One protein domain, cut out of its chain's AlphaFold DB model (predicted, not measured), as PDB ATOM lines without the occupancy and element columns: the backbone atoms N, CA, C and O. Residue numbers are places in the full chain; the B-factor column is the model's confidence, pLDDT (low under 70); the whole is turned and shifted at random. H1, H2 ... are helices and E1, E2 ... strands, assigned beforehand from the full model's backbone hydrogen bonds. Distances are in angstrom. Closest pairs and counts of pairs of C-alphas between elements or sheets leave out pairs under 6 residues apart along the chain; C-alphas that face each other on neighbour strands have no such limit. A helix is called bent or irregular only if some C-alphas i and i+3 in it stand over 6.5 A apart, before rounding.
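What this domain is: This is residues 19 to 88 and 100 to 177 of the 739 residues of the protein "Anks1b protein" of Symbiodinium pilosum (UniProt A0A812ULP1). A tiny two-strand parallel sheet, E1 beside E2, lies between H4 over one face and H6 over the other, and the long helix H1 runs from near E2 alongside part of H4. The short helices H5 and H3 pack together near the middle, H2 lies farther along H1's direction, and a long loop, residues 41 to 67, joins H1 to H2. The printed part has 148 residues, under half of them in named elements, mostly helix, in the order H1, H2, H3, E1, H4, E2, H5, H6. It is compact, with a radius of gyration of the C-alphas of 15.6 A and spans of 42 by 38 by 30 A.

How they stand to each other: Residues 23 to 24 pair antiparallel with residues 146 to 147 of E2, residues 146 to 149. H1, residues 25 to 40, touches H4, residues 125 to 138, with residues 25 to 32 alone; the closest C-alphas, of Val 25 and Ile 132, are 7.6 A apart, and the tilt is shallow, 32 degrees, opposite ways. H2, residues 68 to 82, only just touches H3, residues 102 to 106, with 3 pairs of C-alphas within 8 A, the closest those of Ile 76 and Trp 102 at 6.6 A. H3 touches H5, residues 150 to 153, closest at the C-alphas of Trp 102 and Phe 152, 4.9 A. E1, residues 115 to 118, is parallel to E2 at 20 degrees, with N 117 and O 148 within hydrogen-bond range at 2.9 A. E1, H4 and E2 form a strand-helix-strand unit, two parallel neighbour strands joined through a helix, with a right-handed crossover. H6, residues 169 to 176, comes closest to E1 at the C-alphas of Met 116 and Val 174, 6.2 A; H6 and H4 are apart. Every O i to N i+4 pair is within hydrogen-bond range in H1, H3, H4 and H6; H2 has 6 of 11, and H5 is too short for such a pair.

Where its parts are: H1 is 22.5 A long and begins at C-alpha 25, (25.020, 134.679, 65.056). H2 is 20.9 A long and only just irregular: C-alphas 78 and 81 are 6.7 A apart. H4 is 19.9 A long, H6 10.1 A, and E1 and E2 are each 9.6 A. H6 ends at C-alpha 176, (15.426, 121.608, 56.518).

The domain as a whole: The two C-alphas farthest apart, of Glu 88 and Asp 138, are 45.3 A apart. Residues 89 to 99 are not printed, and C-alphas 88 and 100 are 14.5 A apart across this cut. The links H1 to H2 and H5 to H6 are long. Mean pLDDT of the printed part is 80.6; residues 47 to 58, 80 to 88, 108 and 156 to 160 are under 70.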
ATOM      1  N   THR A  19      22.961 118.519  58.852       84.81
ATOM      2  CA  THR A  19      21.997 119.639  58.888       84.81
ATOM      3  C   THR A  19      21.854 120.267  60.276       84.81
ATOM      4  O   THR A  19      21.289 121.352  60.420       84.81
ATOM      5  N   GLU A  20      22.388 119.610  61.307       88.62
ATOM      6  CA  GLU A  20      22.431 120.101  62.684       88.62
ATOM      7  C   GLU A  20      23.791 120.722  63.041       88.62
ATOM      8  O   GLU A  20      24.018 121.131  64.181       88.62
ATOM      9  N   ARG A  21      24.707 120.829  62.072       89.06
ATOM     10  CA  ARG A  21      26.001 121.504  62.227       89.06
ATOM     11  C   ARG A  21      25.888 122.980  61.857       89.06
ATOM     12  O   ARG A  21      26.491 123.438  60.893       89.06
ATOM     13  N   SER A  22      25.081 123.713  62.616       91.00
ATOM     14  CA  SER A  22      24.905 125.158  62.429       91.00
ATOM     15  C   SER A  22      25.694 125.966  63.457       91.00
ATOM     16  O   SER A  22      25.964 125.499  64.565       91.00
ATOM     17  N   VAL A  23      25.997 127.216  63.105       91.38
ATOM     18  CA  VAL A  23      26.580 128.216  64.008       91.38
ATOM     19  C   VAL A  23      25.578 129.325  64.294       91.38
ATOM     20  O   VAL A  23      24.854 129.789  63.418       91.38
ATOM     21  N   THR A  24      25.537 129.796  65.531       91.25
ATOM     22  CA  THR A  24      24.720 130.951  65.905       91.25
ATOM     23  C   THR A  24      25.366 132.265  65.473       91.25
ATOM     24  O   THR A  24      26.591 132.395  65.414       91.25
ATOM     25  N   VAL A  25      24.545 133.299  65.279       89.88
ATOM     26  CA  VAL A  25      25.020 134.679  65.056       89.88
ATOM     27  C   VAL A  25      25.997 135.125  66.155       89.88
ATOM     28  O   VAL A  25      26.992 135.792  65.872       89.88
ATOM     29  N   LYS A  26      25.749 134.749  67.416       87.50
ATOM     30  CA  LYS A  26      26.646 135.043  68.543       87.50
ATOM     31  C   LYS A  26      28.023 134.395  68.355       87.50
ATOM     32  O   LYS A  26      29.023 135.087  68.520       87.50
ATOM     33  N   GLN A  27      28.072 133.118  67.974       87.56
ATOM     34  CA  GLN A  27      29.327 132.399  67.712       87.56
ATOM     35  C   GLN A  27      30.095 133.006  66.531       87.56
ATOM     36  O   GLN A  27      31.303 133.200  66.625       87.56
ATOM     37  N   LEU A  28      29.404 133.399  65.456       89.94
ATOM     38  CA  LEU A  28      30.035 134.092  64.326       89.94
ATOM     39  C   LEU A  28      30.631 135.448  64.720       89.94
ATOM     40  O   LEU A  28      31.742 135.772  64.310       89.94
ATOM     41  N   ARG A  29      29.939 136.235  65.554       87.81
ATOM     42  CA  ARG A  29      30.486 137.500  66.083       87.81
ATOM     43  C   ARG A  29      31.735 137.272  66.930       87.81
ATOM     44  O   ARG A  29      32.665 138.067  66.869       87.81
ATOM     45  N   GLN A  30      31.766 136.189  67.700       84.44
ATOM     46  CA  GLN A  30      32.926 135.831  68.514       84.44
ATOM     47  C   GLN A  30      34.107 135.374  67.653       84.44
ATOM     48  O   GLN A  30      35.235 135.771  67.933       84.44
ATOM     49  N   LEU A  31      33.853 134.608  66.586       87.31
ATOM     50  CA  LEU A  31      34.867 134.280  65.582       87.31
ATOM     51  C   LEU A  31      35.402 135.552  64.912       87.31
ATOM     52  O   LEU A  31      36.610 135.732  64.840       87.31
ATOM     53  N   ALA A  32      34.531 136.470  64.486       89.56
ATOM     54  CA  ALA A  32      34.949 137.739  63.892       89.56
ATOM     55  C   ALA A  32      35.849 138.555  64.824       89.56
ATOM     56  O   ALA A  32      36.899 139.027  64.402       89.56
ATOM     57  N   LEU A  33      35.482 138.662  66.103       86.00
ATOM     58  CA  LEU A  33      36.300 139.344  67.100       86.00
ATOM     59  C   LEU A  33      37.658 138.658  67.301       86.00
ATOM     60  O   LEU A  33      38.681 139.326  67.402       86.00
ATOM     61  N   PHE A  34      37.676 137.324  67.335       85.12
ATOM     62  CA  PHE A  34      38.909 136.549  67.441       85.12
ATOM     63  C   PHE A  34      39.837 136.790  66.244       85.12
ATOM     64  O   PHE A  34      41.005 137.114  66.436       85.12
ATOM     65  N   LEU A  35      39.303 136.715  65.023       88.81
ATOM     66  CA  LEU A  35      40.054 136.971  63.793       88.81
ATOM     67  C   LEU A  35      40.598 138.403  63.751       88.81
ATOM     68  O   LEU A  35      41.766 138.594  63.433       88.81
ATOM     69  N   GLN A  36      39.800 139.401  64.152       87.50
ATOM     70  CA  GLN A  36      40.263 140.788  64.264       87.50
ATOM     71  C   GLN A  36      41.472 140.915  65.192       87.50
ATOM     72  O   GLN A  36      42.440 141.580  64.834       87.50
ATOM     73  N   ARG A  37      41.444 140.267  66.363       85.25
ATOM     74  CA  ARG A  37      42.571 140.286  67.311       85.25
ATOM     75  C   ARG A  37      43.820 139.622  66.729       85.25
ATOM     76  O   ARG A  37      44.908 140.164  66.887       85.25
ATOM     77  N   LEU A  38      43.672 138.500  66.017       84.75
ATOM     78  CA  LEU A  38      44.798 137.837  65.346       84.75
ATOM     79  C   LEU A  38      45.435 138.720  64.267       84.75
ATOM     80  O   LEU A  38      46.658 138.840  64.233       84.75
ATOM     81  N   CYS A  39      44.620 139.355  63.419       85.88
ATOM     82  CA  CYS A  39      45.107 140.274  62.390       85.88
ATOM     83  C   CYS A  39      45.833 141.476  63.015       85.88
ATOM     84  O   CYS A  39      46.924 141.829  62.584       85.88
ATOM     85  N   LYS A  40      45.259 142.078  64.066       81.81
ATOM     86  CA  LYS A  40      45.829 143.241  64.770       81.81
ATOM     87  C   LYS A  40      47.165 142.956  65.450       81.81
ATOM     88  O   LYS A  40      48.020 143.831  65.499       81.81
ATOM     89  N   ALA A  41      47.322 141.754  65.995       77.88
ATOM     90  CA  ALA A  41      48.544 141.335  66.669       77.88
ATOM     91  C   ALA A  41      49.592 140.743  65.717       77.88
ATOM     92  O   ALA A  41      50.596 140.225  66.197       77.88
ATOM     93  N   LEU A  42      49.361 140.798  64.397       79.81
ATOM     94  CA  LEU A  42      50.267 140.251  63.384       79.81
ATOM     95  C   LEU A  42      50.522 138.743  63.586       79.81
ATOM     96  O   LEU A  42      51.624 138.237  63.405       79.81
ATOM     97  N   LEU A  43      49.486 137.998  63.988       80.69
ATOM     98  CA  LEU A  43      49.579 136.559  64.281       80.69
ATOM     99  C   LEU A  43      49.028 135.678  63.153       80.69
ATOM    100  O   LEU A  43      49.144 134.455  63.224       80.69
ATOM    101  N   LEU A  44      48.422 136.282  62.128       84.44
ATOM    102  CA  LEU A  44      47.846 135.580  60.987       84.44
ATOM    103  C   LEU A  44      48.654 135.872  59.721       84.44
ATOM    104  O   LEU A  44      48.790 137.029  59.328       84.44
ATOM    105  N   LYS A  45      49.172 134.819  59.088       82.81
ATOM    106  CA  LYS A  45      49.994 134.885  57.875       82.81
ATOM    107  C   LYS A  45      49.606 133.793  56.888       82.81
ATOM    108  O   LYS A  45      49.184 132.719  57.316       82.81
ATOM    109  N   HIS A  46      49.820 134.033  55.597       78.31
ATOM    110  CA  HIS A  46      49.665 132.997  54.577       78.31
ATOM    111  C   HIS A  46      50.735 131.908  54.739       78.31
ATOM    112  O   HIS A  46      51.934 132.181  54.657       78.31
ATOM    113  N   SER A  47      50.311 130.659  54.964       67.69
ATOM    114  CA  SER A  47      51.226 129.531  55.209       67.69
ATOM    115  C   SER A  47      51.615 128.729  53.969       67.69
ATOM    116  O   SER A  47      52.480 127.858  54.045       67.69
ATOM    117  N   THR A  48      51.008 129.020  52.820       60.59
ATOM    118  CA  THR A  48      51.303 128.364  51.541       60.59
ATOM    119  C   THR A  48      51.283 129.382  50.410       60.59
ATOM    120  O   THR A  48      50.399 130.229  50.391       60.59
ATOM    121  N   GLU A  49      52.156 129.225  49.413       50.44
ATOM    122  CA  GLU A  49      52.117 129.988  48.147       50.44
ATOM    123  C   GLU A  49      50.896 129.643  47.257       50.44
ATOM    124  O   GLU A  49      50.804 130.109  46.129       50.44
ATOM    125  N   HIS A  50      50.002 128.746  47.696       40.56
ATOM    126  CA  HIS A  50      49.026 128.043  46.846       40.56
ATOM    127  C   HIS A  50      47.549 128.301  47.193       40.56
ATOM    128  O   HIS A  50      46.684 127.523  46.776       40.56
ATOM    129  N   SER A  51      47.195 129.379  47.905       43.12
ATOM    130  CA  SER A  51      45.795 129.814  47.826       43.12
ATOM    131  C   SER A  51      45.577 130.312  46.401       43.12
ATOM    132  O   SER A  51      46.291 131.194  45.939       43.12
ATOM    133  N   LYS A  52      44.635 129.693  45.681       44.38
ATOM    134  CA  LYS A  52      44.398 129.902  44.244       44.38
ATOM    135  C   LYS A  52      44.192 131.360  43.818       44.38
ATOM    136  O   LYS A  52      44.184 131.586  42.625       44.38
ATOM    137  N   ASP A  53      44.087 132.305  44.750       47.97
ATOM    138  CA  ASP A  53      44.179 133.738  44.515       47.97
ATOM    139  C   ASP A  53      44.663 134.456  45.808       47.97
ATOM    140  O   ASP A  53      44.249 134.090  46.912       47.97
ATOM    141  N   ILE A  54      45.507 135.488  45.642       52.00
ATOM    142  CA  ILE A  54      45.672 136.711  46.481       52.00
ATOM    143  C   ILE A  54      46.836 136.834  47.504       52.00
ATOM    144  O   ILE A  54      47.185 137.971  47.804       52.00
ATOM    145  N   GLY A  55      47.521 135.786  47.984       51.06
ATOM    146  CA  GLY A  55      48.526 135.953  49.066       51.06
ATOM    147  C   GLY A  55      49.949 135.474  48.756       51.06
ATOM    148  O   GLY A  55      50.134 134.333  48.332       51.06
ATOM    149  N   CYS A  56      50.969 136.297  49.035       55.53
ATOM    150  CA  CYS A  56      52.366 135.846  49.070       55.53
ATOM    151  C   CYS A  56      52.653 135.071  50.369       55.53
ATOM    152  O   CYS A  56      52.145 135.414  51.437       55.53
ATOM    153  N   TYR A  57      53.491 134.031  50.303       66.56
ATOM    154  CA  TYR A  57      53.912 133.277  51.491       66.56
ATOM    155  C   TYR A  57      54.529 134.200  52.557       66.56
ATOM    156  O   TYR A  57      55.338 135.066  52.232       66.56
ATOM    157  N   ASP A  58      54.162 133.978  53.824       66.88
ATOM    158  CA  ASP A  58      54.593 134.749  55.004       66.88
ATOM    159  C   ASP A  58      54.093 136.211  55.070       66.88
ATOM    160  O   ASP A  58      54.412 136.924  56.026       66.88
ATOM    161  N   GLU A  59      53.250 136.645  54.125       76.88
ATOM    162  CA  GLU A  59      52.558 137.935  54.208       76.88
ATOM    163  C   GLU A  59      51.437 137.896  55.264       76.88
ATOM    164  O   GLU A  59      50.713 136.901  55.400       76.88
ATOM    165  N   TYR A  60      51.299 138.986  56.027       80.75
ATOM    166  CA  TYR A  60      50.254 139.140  57.037       80.75
ATOM    167  C   TYR A  60      48.865 139.261  56.412       80.75
ATOM    168  O   TYR A  60      48.634 140.053  55.501       80.75
ATOM    169  N   ILE A  61      47.908 138.533  56.983       85.00
ATOM    170  CA  ILE A  61      46.509 138.587  56.563       85.00
ATOM    171  C   ILE A  61      45.798 139.683  57.354       85.00
ATOM    172  O   ILE A  61      45.689 139.617  58.583       85.00
ATOM    173  N   THR A  62      45.270 140.685  56.652       85.00
ATOM    174  CA  THR A  62      44.525 141.784  57.277       85.00
ATOM    175  C   THR A  62      43.055 141.417  57.497       85.00
ATOM    176  O   THR A  62      42.478 140.593  56.784       85.00
ATOM    177  N   TRP A  63      42.386 142.105  58.429       88.25
ATOM    178  CA  TRP A  63      40.928 141.992  58.595       88.25
ATOM    179  C   TRP A  63      40.145 142.399  57.332       88.25
ATOM    180  O   TRP A  63      38.989 142.008  57.146       88.25
ATOM    181  N   PHE A  64      40.751 143.213  56.466       84.56
ATOM    182  CA  PHE A  64      40.102 143.726  55.268       84.56
ATOM    183  C   PHE A  64      40.137 142.738  54.103       84.56
ATOM    184  O   PHE A  64      39.240 142.808  53.257       84.56
ATOM    185  N   ASP A  65      41.098 141.813  54.116       82.62
ATOM    186  CA  ASP A  65      41.363 140.874  53.025       82.62
ATOM    187  C   ASP A  65      41.053 139.418  53.392       82.62
ATOM    188  O   ASP A  65      40.778 138.623  52.495       82.62
ATOM    189  N   ILE A  66      40.992 139.092  54.692       88.50
ATOM    190  CA  ILE A  66      40.675 137.742  55.165       88.50
ATOM    191  C   ILE A  66      39.367 137.222  54.552       88.50
ATOM    192  O   ILE A  66      38.296 137.830  54.681       88.50
ATOM    193  N   ASN A  67      39.446 136.070  53.896       88.81
ATOM    194  CA  ASN A  67      38.318 135.384  53.272       88.81
ATOM    195  C   ASN A  67      38.063 134.010  53.930       88.81
ATOM    196  O   ASN A  67      38.700 133.631  54.915       88.81
ATOM    197  N   MET A  68      37.082 133.255  53.425       87.19
ATOM    198  CA  MET A  68      36.713 131.964  54.023       87.19
ATOM    199  C   MET A  68      37.779 130.877  53.814       87.19
ATOM    200  O   MET A  68      37.864 129.962  54.639       87.19
ATOM    201  N   TYR A  69      38.598 130.966  52.756       85.00
ATOM    202  CA  TYR A  69      39.748 130.077  52.573       85.00
ATOM    203  C   TYR A  69      40.792 130.322  53.656       85.00
ATOM    204  O   TYR A  69      41.195 129.358  54.299       85.00
ATOM    205  N   ASP A  70      41.143 131.582  53.921       86.50
ATOM    206  CA  ASP A  70      42.130 131.940  54.948       86.50
ATOM    207  C   ASP A  70      41.688 131.472  56.335       86.50
ATOM    208  O   ASP A  70      42.451 130.853  57.073       86.50
ATOM    209  N   ILE A  71      40.418 131.702  56.686       88.19
ATOM    210  CA  ILE A  71      39.853 131.232  57.960       88.19
ATOM    211  C   ILE A  71      39.965 129.711  58.055       88.19
ATOM    212  O   ILE A  71      40.310 129.164  59.102       88.19
ATOM    213  N   THR A  72      39.695 129.015  56.957       84.06
ATOM    214  CA  THR A  72      39.781 127.560  56.908       84.06
ATOM    215  C   THR A  72      41.217 127.068  57.076       84.06
ATOM    216  O   THR A  72      41.478 126.243  57.953       84.06
ATOM    217  N   SER A  73      42.151 127.543  56.249       81.31
ATOM    218  CA  SER A  73      43.533 127.053  56.201       81.31
ATOM    219  C   SER A  73      44.373 127.519  57.382       81.31
ATOM    220  O   SER A  73      45.100 126.716  57.967       81.31
ATOM    221  N   GLU A  74      44.258 128.791  57.753       83.31
ATOM    222  CA  GLU A  74      45.148 129.432  58.719       83.31
ATOM    223  C   GLU A  74      44.611 129.411  60.147       83.31
ATOM    224  O   GLU A  74      45.382 129.581  61.091       83.31
ATOM    225  N   VAL A  75      43.311 129.165  60.333       83.06
ATOM    226  CA  VAL A  75      42.690 129.162  61.663       83.06
ATOM    227  C   VAL A  75      42.071 127.812  61.975       83.06
ATOM    228  O   VAL A  75      42.592 127.086  62.819       83.06
ATOM    229  N   ILE A  76      40.991 127.437  61.287       81.12
ATOM    230  CA  ILE A  76      40.195 126.250  61.625       81.12
ATOM    231  C   ILE A  76      41.063 124.985  61.581       81.12
ATOM    232  O   ILE A  76      41.131 124.248  62.569       81.12
ATOM    233  N   LYS A  77      41.781 124.758  60.473       77.31
ATOM    234  CA  LYS A  77      42.620 123.565  60.296       77.31
ATOM    235  C   LYS A  77      43.801 123.502  61.269       77.31
ATOM    236  O   LYS A  77      44.211 122.418  61.669       77.31
ATOM    237  N   LYS A  78      44.344 124.646  61.685       76.88
ATOM    238  CA  LYS A  78      45.459 124.691  62.647       76.88
ATOM    239  C   LYS A  78      45.005 124.511  64.091       76.88
ATOM    240  O   LYS A  78      45.810 124.119  64.925       76.88
ATOM    241  N   VAL A  79      43.740 124.793  64.386       72.50
ATOM    242  CA  VAL A  79      43.175 124.765  65.738       72.50
ATOM    243  C   VAL A  79      42.645 123.385  66.120       72.50
ATOM    244  O   VAL A  79      42.989 122.879  67.186       72.50
ATOM    245  N   ILE A  80      41.824 122.778  65.261       67.94
ATOM    246  CA  ILE A  80      41.089 121.540  65.577       67.94
ATOM    247  C   ILE A  80      41.993 120.399  66.096       67.94
ATOM    248  O   ILE A  80      41.613 119.788  67.096       67.94
ATOM    249  N   PRO A  81      43.188 120.124  65.525       62.16
ATOM    250  CA  PRO A  81      44.023 119.003  65.971       62.16
ATOM    251  C   PRO A  81      44.498 119.083  67.429       62.16
ATOM    252  O   PRO A  81      44.802 118.054  68.018       62.16
ATOM    253  N   TYR A  82      44.570 120.281  68.021       58.31
ATOM    254  CA  TYR A  82      45.105 120.481  69.376       58.31
ATOM    255  C   TYR A  82      44.044 120.420  70.484       58.31
ATOM    256  O   TYR A  82      44.400 120.465  71.659       58.31
ATOM    257  N   VAL A  83      42.751 120.375  70.140       55.19
ATOM    258  CA  VAL A  83      41.653 120.514  71.121       55.19
ATOM    259  C   VAL A  83      40.752 119.277  71.202       55.19
ATOM    260  O   VAL A  83      39.945 119.180  72.124       55.19
ATOM    261  N   ASP A  84      40.903 118.299  70.304       54.62
ATOM    262  CA  ASP A  84      40.252 116.986  70.415       54.62
ATOM    263  C   ASP A  84      41.258 115.938  70.953       54.62
ATOM    264  O   ASP A  84      42.039 115.369  70.187       54.62
ATOM    265  N   PRO A  85      41.295 115.679  72.278       45.53
ATOM    266  CA  PRO A  85      42.296 114.815  72.911       45.53
ATOM    267  C   PRO A  85      42.174 113.328  72.543       45.53
ATOM    268  O   PRO A  85      43.051 112.549  72.912       45.53
ATOM    269  N   GLN A  86      41.133 112.903  71.812       52.09
ATOM    270  CA  GLN A  86      41.074 111.541  71.257       52.09
ATOM    271  C   GLN A  86      42.050 111.337  70.084       52.09
ATOM    272  O   GLN A  86      42.266 110.203  69.660       52.09
ATOM    273  N   ILE A  87      42.660 112.418  69.587       49.16
ATOM    274  CA  ILE A  87      43.520 112.435  68.398       49.16
ATOM    275  C   ILE A  87      45.019 112.315  68.755       49.16
ATOM    276  O   ILE A  87      45.826 111.933  67.903       49.16
ATOM    277  N   GLU A  88      45.426 112.563  70.010       39.94
ATOM    278  CA  GLU A  88      46.829 112.415  70.438       39.94
ATOM    279  C   GLU A  88      47.252 110.931  70.484       39.94
ATOM    280  O   GLU A  88      47.069 110.233  71.480       39.94
ATOM    281  N   CYS A 100      36.428 116.896  63.106       70.94
ATOM    282  CA  CYS A 100      35.186 117.602  63.442       70.94
ATOM    283  C   CYS A 100      35.073 118.906  62.647       70.94
ATOM    284  O   CYS A 100      36.080 119.505  62.269       70.94
ATOM    285  N   SER A 101      33.859 119.390  62.415       79.38
ATOM    286  CA  SER A 101      33.650 120.705  61.819       79.38
ATOM    287  C   SER A 101      33.858 121.829  62.835       79.38
ATOM    288  O   SER A 101      33.798 121.628  64.052       79.38
ATOM    289  N   TRP A 102      34.051 123.055  62.342       81.94
ATOM    290  CA  TRP A 102      34.096 124.229  63.218       81.94
ATOM    291  C   TRP A 102      32.794 124.390  64.015       81.94
ATOM    292  O   TRP A 102      32.819 124.809  65.169       81.94
ATOM    293  N   SER A 103      31.654 124.015  63.429       85.00
ATOM    294  CA  SER A 103      30.358 124.059  64.112       85.00
ATOM    295  C   SER A 103      30.328 123.121  65.316       85.00
ATOM    296  O   SER A 103      29.912 123.545  66.387       85.00
ATOM    297  N   GLU A 104      30.823 121.890  65.178       80.44
ATOM    298  CA  GLU A 104      30.938 120.931  66.292       80.44
ATOM    299  C   GLU A 104      31.907 121.423  67.376       80.44
ATOM    300  O   GLU A 104      31.704 121.166  68.562       80.44
ATOM    301  N   PHE A 105      32.932 122.176  66.976       76.62
ATOM    302  CA  PHE A 105      33.887 122.776  67.898       76.62
ATOM    303  C   PHE A 105      33.262 123.886  68.758       76.62
ATOM    304  O   PHE A 105      33.460 123.925  69.970       76.62
ATOM    305  N   VAL A 106      32.478 124.787  68.159       76.88
ATOM    306  CA  VAL A 106      31.904 125.931  68.894       76.88
ATOM    307  C   VAL A 106      30.531 125.642  69.506       76.88
ATOM    308  O   VAL A 106      30.078 126.413  70.357       76.88
ATOM    309  N   ALA A 107      29.846 124.567  69.093       74.06
ATOM    310  CA  ALA A 107      28.501 124.203  69.535       74.06
ATOM    311  C   ALA A 107      28.485 122.905  70.373       74.06
ATOM    312  O   ALA A 107      28.616 121.816  69.823       74.06
ATOM    313  N   PRO A 108      28.192 122.968  71.687       64.44
ATOM    314  CA  PRO A 108      28.156 121.779  72.551       64.44
ATOM    315  C   PRO A 108      26.939 120.863  72.329       64.44
ATOM    316  O   PRO A 108      26.798 119.844  73.001       64.44
ATOM    317  N   LYS A 109      25.993 121.250  71.466       79.69
ATOM    318  CA  LYS A 109      24.763 120.501  71.172       79.69
ATOM    319  C   LYS A 109      24.416 120.643  69.691       79.69
ATOM    320  O   LYS A 109      24.710 121.704  69.137       79.69
ATOM    321  N   PRO A 110      23.737 119.651  69.089       86.50
ATOM    322  CA  PRO A 110      23.230 119.774  67.729       86.50
ATOM    323  C   PRO A 110      22.336 121.012  67.563       86.50
ATOM    324  O   PRO A 110      21.490 121.302  68.415       86.50
ATOM    325  N   GLN A 111      22.548 121.754  66.477       88.69
ATOM    326  CA  GLN A 111      21.852 122.995  66.145       88.69
ATOM    327  C   GLN A 111      21.190 122.873  64.763       88.69
ATOM    328  O   GLN A 111      21.855 123.102  63.748       88.69
ATOM    329  N   PRO A 112      19.895 122.518  64.685       89.75
ATOM    330  CA  PRO A 112      19.209 122.379  63.405       89.75
ATOM    331  C   PRO A 112      19.207 123.705  62.638       89.75
ATOM    332  O   PRO A 112      18.917 124.762  63.205       89.75
ATOM    333  N   ALA A 113      19.541 123.638  61.350       87.69
ATOM    334  CA  ALA A 113      19.601 124.795  60.470       87.69
ATOM    335  C   ALA A 113      18.250 125.514  60.392       87.69
ATOM    336  O   ALA A 113      17.257 124.936  59.954       87.69
ATOM    337  N   LYS A 114      18.221 126.798  60.771       91.19
ATOM    338  CA  LYS A 114      17.058 127.664  60.534       91.19
ATOM    339  C   LYS A 114      17.200 128.437  59.227       91.19
ATOM    340  O   LYS A 114      16.229 128.577  58.489       91.19
ATOM    341  N   LEU A 115      18.404 128.924  58.935       94.69
ATOM    342  CA  LEU A 115      18.722 129.622  57.694       94.69
ATOM    343  C   LEU A 115      19.881 128.921  56.992       94.69
ATOM    344  O   LEU A 115      20.894 128.622  57.624       94.69
ATOM    345  N   MET A 116      19.737 128.715  55.685       94.81
ATOM    346  CA  MET A 116      20.822 128.299  54.799       94.81
ATOM    347  C   MET A 116      21.506 129.548  54.242       94.81
ATOM    348  O   MET A 116      20.849 130.354  53.579       94.81
ATOM    349  N   ILE A 117      22.804 129.721  54.489       94.88
ATOM    350  CA  ILE A 117      23.572 130.846  53.948       94.88
ATOM    351  C   ILE A 117      24.420 130.367  52.769       94.88
ATOM    352  O   ILE A 117      25.434 129.693  52.949       94.88
ATOM    353  N   SER A 118      24.029 130.769  51.560       92.25
ATOM    354  CA  SER A 118      24.844 130.592  50.360       92.25
ATOM    355  C   SER A 118      25.807 131.766  50.215       92.25
ATOM    356  O   SER A 118      25.388 132.919  50.127       92.25
ATOM    357  N   HIS A 119      27.110 131.490  50.205       90.44
ATOM    358  CA  HIS A 119      28.158 132.511  50.119       90.44
ATOM    359  C   HIS A 119      29.352 132.009  49.308       90.44
ATOM    360  O   HIS A 119      29.629 130.812  49.302       90.44
ATOM    361  N   TRP A 120      30.098 132.913  48.674       86.00
ATOM    362  CA  TRP A 120      31.368 132.593  48.014       86.00
ATOM    363  C   TRP A 120      32.516 132.481  49.027       86.00
ATOM    364  O   TRP A 120      32.540 133.202  50.023       86.00
ATOM    365  N   TRP A 121      33.463 131.570  48.783       84.88
ATOM    366  CA  TRP A 121      34.599 131.350  49.683       84.88
ATOM    367  C   TRP A 121      35.709 132.394  49.520       84.88
ATOM    368  O   TRP A 121      36.315 132.787  50.511       84.88
ATOM    369  N   GLY A 122      35.926 132.895  48.299       79.88
ATOM    370  CA  GLY A 122      36.854 134.005  48.047       79.88
ATOM    371  C   GLY A 122      36.307 135.368  48.490       79.88
ATOM    372  O   GLY A 122      37.020 136.364  48.458       79.88
ATOM    373  N   GLY A 123      35.046 135.425  48.932       82.50
ATOM    374  CA  GLY A 123      34.456 136.645  49.465       82.50
ATOM    375  C   GLY A 123      35.086 137.034  50.801       82.50
ATOM    376  O   GLY A 123      35.314 136.183  51.664       82.50
ATOM    377  N   ARG A 124      35.316 138.336  50.995       87.19
ATOM    378  CA  ARG A 124      35.845 138.893  52.248       87.19
ATOM    379  C   ARG A 124      34.928 138.547  53.419       87.19
ATOM    380  O   ARG A 124      33.720 138.795  53.377       87.19
ATOM    381  N   PHE A 125      35.501 138.047  54.507       91.75
ATOM    382  CA  PHE A 125      34.737 137.671  55.694       91.75
ATOM    383  C   PHE A 125      34.075 138.880  56.368       91.75
ATOM    384  O   PHE A 125      32.968 138.767  56.896       91.75
ATOM    385  N   ARG A 126      34.696 140.065  56.291       88.69
ATOM    386  CA  ARG A 126      34.078 141.324  56.741       88.69
ATOM    387  C   ARG A 126      32.748 141.586  56.032       88.69
ATOM    388  O   ARG A 126      31.754 141.890  56.690       88.69
ATOM    389  N   ASP A 127      32.731 141.445  54.709       86.62
ATOM    390  CA  ASP A 127      31.547 141.672  53.878       86.62
ATOM    391  C   ASP A 127      30.449 140.651  54.211       86.62
ATOM    392  O   ASP A 127      29.287 141.022  54.380       86.62
ATOM    393  N   PHE A 128      30.828 139.384  54.411       92.44
ATOM    394  CA  PHE A 128      29.927 138.349  54.921       92.44
ATOM    395  C   PHE A 128      29.312 138.746  56.273       92.44
ATOM    396  O   PHE A 128      28.093 138.733  56.430       92.44
ATOM    397  N   MET A 129      30.132 139.155  57.247       92.94
ATOM    398  CA  MET A 129      29.659 139.527  58.585       92.94
ATOM    399  C   MET A 129      28.746 140.752  58.574       92.94
ATOM    400  O   MET A 129      27.784 140.793  59.343       92.94
ATOM    401  N   ARG A 130      29.005 141.723  57.695       87.50
ATOM    402  CA  ARG A 130      28.130 142.881  57.491       87.50
ATOM    403  C   ARG A 130      26.748 142.459  56.996       87.50
ATOM    404  O   ARG A 130      25.751 142.876  57.577       87.50
ATOM    405  N   VAL A 131      26.687 141.559  56.015       89.81
ATOM    406  CA  VAL A 131      25.413 141.000  55.540       89.81
ATOM    407  C   VAL A 131      24.677 140.258  56.654       89.81
ATOM    408  O   VAL A 131      23.476 140.445  56.821       89.81
ATOM    409  N   ILE A 132      25.378 139.466  57.473       93.62
ATOM    410  CA  ILE A 132      24.754 138.800  58.627       93.62
ATOM    411  C   ILE A 132      24.186 139.821  59.625       93.62
ATOM    412  O   ILE A 132      23.118 139.589  60.192       93.62
ATOM    413  N   GLN A 133      24.864 140.949  59.856       90.19
ATOM    414  CA  GLN A 133      24.364 142.010  60.736       90.19
ATOM    415  C   GLN A 133      23.102 142.673  60.179       90.19
ATOM    416  O   GLN A 133      22.130 142.809  60.921       90.19
ATOM    417  N   GLU A 134      23.095 143.033  58.896       88.19
ATOM    418  CA  GLU A 134      21.927 143.614  58.222       88.19
ATOM    419  C   GLU A 134      20.750 142.640  58.213       88.19
ATOM    420  O   GLU A 134      19.659 143.002  58.641       88.19
ATOM    421  N   LEU A 135      20.995 141.373  57.870       91.19
ATOM    422  CA  LEU A 135      19.999 140.305  57.933       91.19
ATOM    423  C   LEU A 135      19.372 140.193  59.328       91.19
ATOM    424  O   LEU A 135      18.161 140.025  59.451       91.19
ATOM    425  N   CYS A 136      20.170 140.297  60.395       91.81
ATOM    426  CA  CYS A 136      19.636 140.259  61.756       91.81
ATOM    427  C   CYS A 136      18.719 141.447  62.064       91.81
ATOM    428  O   CYS A 136      17.770 141.280  62.827       91.81
ATOM    429  N   VAL A 137      19.012 142.626  61.513       89.31
ATOM    430  CA  VAL A 137      18.191 143.829  61.689       89.31
ATOM    431  C   VAL A 137      16.902 143.711  60.878       89.31
ATOM    432  O   VAL A 137      15.822 143.863  61.446       89.31
ATOM    433  N   ASP A 138      17.012 143.389  59.591       87.75
ATOM    434  CA  ASP A 138      15.891 143.343  58.650       87.75
ATOM    435  C   ASP A 138      14.892 142.225  59.002       87.75
ATOM    436  O   ASP A 138      13.680 142.429  58.948       87.75
ATOM    437  N   GLU A 139      15.387 141.065  59.445       89.88
ATOM    438  CA  GLU A 139      14.569 139.900  59.818       89.88
ATOM    439  C   GLU A 139      14.344 139.766  61.338       89.88
ATOM    440  O   GLU A 139      13.789 138.766  61.798       89.88
ATOM    441  N   ALA A 140      14.779 140.755  62.132       91.56
ATOM    442  CA  ALA A 140      14.679 140.771  63.596       91.56
ATOM    443  C   ALA A 140      15.179 139.468  64.269       91.56
ATOM    444  O   ALA A 140      14.554 138.930  65.190       91.56
ATOM    445  N   LEU A 141      16.314 138.936  63.802       90.19
ATOM    446  CA  LEU A 141      16.842 137.649  64.258       90.19
ATOM    447  C   LEU A 141      17.598 137.785  65.593       90.19
ATOM    448  O   LEU A 141      18.513 138.606  65.709       90.19
ATOM    449  N   PRO A 142      17.301 136.946  66.607       91.75
ATOM    450  CA  PRO A 142      18.070 136.926  67.845       91.75
ATOM    451  C   PRO A 142      19.481 136.366  67.620       91.75
ATOM    452  O   PRO A 142      19.711 135.540  66.737       91.75
ATOM    453  N   GLY A 143      20.425 136.734  68.493       86.88
ATOM    454  CA  GLY A 143      21.817 136.263  68.423       86.88
ATOM    455  C   GLY A 143      21.994 134.739  68.536       86.88
ATOM    456  O   GLY A 143      23.036 134.215  68.154       86.88
ATOM    457  N   SER A 144      20.986 134.022  69.036       90.12
ATOM    458  CA  SER A 144      20.953 132.557  69.133       90.12
ATOM    459  C   SER A 144      20.447 131.860  67.865       90.12
ATOM    460  O   SER A 144      20.273 130.647  67.877       90.12
ATOM    461  N   THR A 145      20.146 132.607  66.799       92.19
ATOM    462  CA  THR A 145      19.619 132.042  65.551       92.19
ATOM    463  C   THR A 145      20.661 131.142  64.884       92.19
ATOM    464  O   THR A 145      21.754 131.646  64.611       92.19
ATOM    465  N   PRO A 146      20.351 129.857  64.609       92.69
ATOM    466  CA  PRO A 146      21.277 128.935  63.964       92.69
ATOM    467  C   PRO A 146      21.314 129.168  62.450       92.69
ATOM    468  O   PRO A 146      20.292 129.109  61.758       92.69
ATOM    469  N   LEU A 147      22.515 129.435  61.953       94.31
ATOM    470  CA  LEU A 147      22.843 129.653  60.555       94.31
ATOM    471  C   LEU A 147      23.697 128.488  60.075       94.31
ATOM    472  O   LEU A 147      24.745 128.193  60.656       94.31
ATOM    473  N   TRP A 148      23.264 127.840  59.006       94.25
ATOM    474  CA  TRP A 148      24.079 126.840  58.345       94.25
ATOM    475  C   TRP A 148      24.931 127.518  57.278       94.25
ATOM    476  O   TRP A 148      24.418 128.201  56.390       94.25
ATOM    477  N   VAL A 149      26.245 127.353  57.402       92.56
ATOM    478  CA  VAL A 149      27.260 127.960  56.537       92.56
ATOM    479  C   VAL A 149      28.253 126.858  56.191       92.56
ATOM    480  O   VAL A 149      28.895 126.321  57.094       92.56
ATOM    481  N   CYS A 150      28.386 126.520  54.908       87.44
ATOM    482  CA  CYS A 150      29.146 125.340  54.474       87.44
ATOM    483  C   CYS A 150      30.582 125.302  55.020       87.44
ATOM    484  O   CYS A 150      30.992 124.284  55.569       87.44
ATOM    485  N   THR A 151      31.299 126.434  54.996       86.69
ATOM    486  CA  THR A 151      32.670 126.556  55.522       86.69
ATOM    487  C   THR A 151      32.797 126.105  56.977       86.69
ATOM    488  O   THR A 151      33.816 125.536  57.353       86.69
ATOM    489  N   PHE A 152      31.775 126.331  57.806       88.00
ATOM    490  CA  PHE A 152      31.806 125.965  59.225       88.00
ATOM    491  C   PHE A 152      31.128 124.625  59.513       88.00
ATOM    492  O   PHE A 152      31.440 123.991  60.524       88.00
ATOM    493  N   ALA A 153      30.172 124.214  58.682       86.56
ATOM    494  CA  ALA A 153      29.393 122.994  58.867       86.56
ATOM    495  C   ALA A 153      30.151 121.743  58.408       86.56
ATOM    496  O   ALA A 153      30.043 120.688  59.045       86.56
ATOM    497  N   ASN A 154      30.924 121.874  57.331       79.25
ATOM    498  CA  ASN A 154      31.626 120.762  56.717       79.25
ATOM    499  C   ASN A 154      32.894 120.380  57.489       79.25
ATOM    500  O   ASN A 154      33.510 121.193  58.192       79.25
ATOM    501  N   ASN A 155      33.288 119.117  57.335       73.81
ATOM    502  CA  ASN A 155      34.599 118.663  57.766       73.81
ATOM    503  C   ASN A 155      35.640 119.311  56.852       73.81
ATOM    504  O   ASN A 155      35.610 119.147  55.634       73.81
ATOM    505  N   GLN A 156      36.583 120.035  57.444       66.38
ATOM    506  CA  GLN A 156      37.775 120.451  56.708       66.38
ATOM    507  C   GLN A 156      38.497 119.161  56.289       66.38
ATOM    508  O   GLN A 156      38.366 118.186  56.984       66.38
ATOM    509  N   TRP A 157      39.234 119.050  55.198       61.59
ATOM    510  CA  TRP A 157      40.003 117.828  54.866       61.59
ATOM    511  C   TRP A 157      39.280 116.510  54.471       61.59
ATOM    512  O   TRP A 157      39.975 115.557  54.125       61.59
ATOM    513  N   GLY A 158      37.952 116.412  54.458       58.12
ATOM    514  CA  GLY A 158      37.299 115.184  53.986       58.12
ATOM    515  C   GLY A 158      35.784 115.283  54.010       58.12
ATOM    516  O   GLY A 158      35.171 115.180  55.071       58.12
ATOM    517  N   GLU A 159      35.179 115.495  52.844       62.19
ATOM    518  CA  GLU A 159      33.733 115.653  52.705       62.19
ATOM    519  C   GLU A 159      33.153 114.435  51.988       62.19
ATOM    520  O   GLU A 159      33.409 114.211  50.806       62.19
ATOM    521  N   ASP A 160      32.348 113.650  52.703       64.69
ATOM    522  CA  ASP A 160      31.442 112.706  52.064       64.69
ATOM    523  C   ASP A 160      30.122 113.425  51.774       64.69
ATOM    524  O   ASP A 160      29.319 113.702  52.668       64.69
ATOM    525  N   PHE A 161      29.913 113.769  50.505       74.38
ATOM    526  CA  PHE A 161      28.659 114.348  50.025       74.38
ATOM    527  C   PHE A 161      27.570 113.300  49.762       74.38
ATOM    528  O   PHE A 161      26.508 113.649  49.245       74.38
ATOM    529  N   GLY A 162      27.816 112.046  50.143       76.69
ATOM    530  CA  GLY A 162      27.019 110.900  49.752       76.69
ATOM    531  C   GLY A 162      27.271 110.519  48.297       76.69
ATOM    532  O   GLY A 162      28.047 111.160  47.581       76.69
ATOM    533  N   ASP A 163      26.613 109.448  47.857       79.88
ATOM    534  CA  ASP A 163      26.618 109.064  46.445       79.88
ATOM    535  C   ASP A 163      25.582 109.865  45.654       79.88
ATOM    536  O   ASP A 163      25.848 110.248  44.522       79.88
ATOM    537  N   ARG A 164      24.420 110.172  46.247       86.06
ATOM    538  CA  ARG A 164      23.354 110.955  45.602       86.06
ATOM    539  C   ARG A 164      23.313 112.380  46.120       86.06
ATOM    540  O   ARG A 164      23.545 112.630  47.302       86.06
ATOM    541  N   LEU A 165      22.854 113.314  45.291       85.56
ATOM    542  CA  LEU A 165      22.671 114.701  45.732       85.56
ATOM    543  C   LEU A 165      21.627 114.840  46.842       85.56
ATOM    544  O   LEU A 165      21.742 115.731  47.673       85.56
ATOM    545  N   ALA A 166      20.635 113.949  46.914       84.31
ATOM    546  CA  ALA A 166      19.678 113.923  48.025       84.31
ATOM    547  C   ALA A 166      20.333 113.605  49.386       84.31
ATOM    548  O   ALA A 166      19.792 113.943  50.446       84.31
ATOM    549  N   ASP A 167      21.502 112.964  49.363       82.31
ATOM    550  CA  ASP A 167      22.288 112.665  50.553       82.31
ATOM    551  C   ASP A 167      23.215 113.815  50.941       82.31
ATOM    552  O   ASP A 167      23.639 113.895  52.098       82.31
ATOM    553  N   CYS A 168      23.445 114.757  50.022       85.19
ATOM    554  CA  CYS A 168      24.383 115.834  50.247       85.19
ATOM    555  C   CYS A 168      23.865 116.835  51.300       85.19
ATOM    556  O   CYS A 168      22.660 117.124  51.389       85.19
ATOM    557  N   PRO A 169      24.766 117.426  52.106       84.94
ATOM    558  CA  PRO A 169      24.395 118.360  53.164       84.94
ATOM    559  C   PRO A 169      23.692 119.599  52.630       84.94
ATOM    560  O   PRO A 169      22.772 120.091  53.276       84.94
ATOM    561  N   PHE A 170      24.074 120.080  51.444       87.75
ATOM    562  CA  PHE A 170      23.450 121.242  50.812       87.75
ATOM    563  C   PHE A 170      21.966 120.986  50.541       87.75
ATOM    564  O   PHE A 170      21.117 121.769  50.964       87.75
ATOM    565  N   TYR A 171      21.639 119.853  49.915       88.94
ATOM    566  CA  TYR A 171      20.261 119.477  49.614       88.94
ATOM    567  C   TYR A 171      19.438 119.320  50.893       88.94
ATOM    568  O   TYR A 171      18.377 119.930  51.046       88.94
ATOM    569  N   ARG A 172      19.951 118.535  51.849       89.00
ATOM    570  CA  ARG A 172      19.253 118.262  53.111       89.00
ATOM    571  C   ARG A 172      19.059 119.525  53.943       89.00
ATOM    572  O   ARG A 172      18.007 119.696  54.556       89.00
ATOM    573  N   THR A 173      20.031 120.432  53.940       90.69
ATOM    574  CA  THR A 173      19.943 121.699  54.673       90.69
ATOM    575  C   THR A 173      18.956 122.647  54.014       90.69
ATOM    576  O   THR A 173      18.115 123.202  54.716       90.69
ATOM    577  N   VAL A 174      18.973 122.792  52.683       91.81
ATOM    578  CA  VAL A 174      17.956 123.586  51.976       91.81
ATOM    579  C   VAL A 174      16.564 123.019  52.241       91.81
ATOM    580  O   VAL A 174      15.630 123.790  52.436       91.81
ATOM    581  N   ALA A 175      16.407 121.694  52.330       89.25
ATOM    582  CA  ALA A 175      15.146 121.048  52.690       89.25
ATOM    583  C   ALA A 175      14.739 121.262  54.164       89.25
ATOM    584  O   ALA A 175      13.543 121.375  54.441       89.25
ATOM    585  N   ALA A 176      15.689 121.396  55.092       89.69
ATOM    586  CA  ALA A 176      15.426 121.608  56.518       89.69
ATOM    587  C   ALA A 176      15.213 123.084  56.910       89.69
ATOM    588  O   ALA A 176      14.367 123.365  57.752       89.69
ATOM    589  N   ALA A 177      15.942 124.019  56.296       92.69
ATOM    590  CA  ALA A 177      15.930 125.438  56.656       92.69
ATOM    591  C   ALA A 177      14.608 126.138  56.290       92.69
ATOM    592  O   ALA A 177      13.979 125.809  55.284       92.69
TER     593      ALA A 177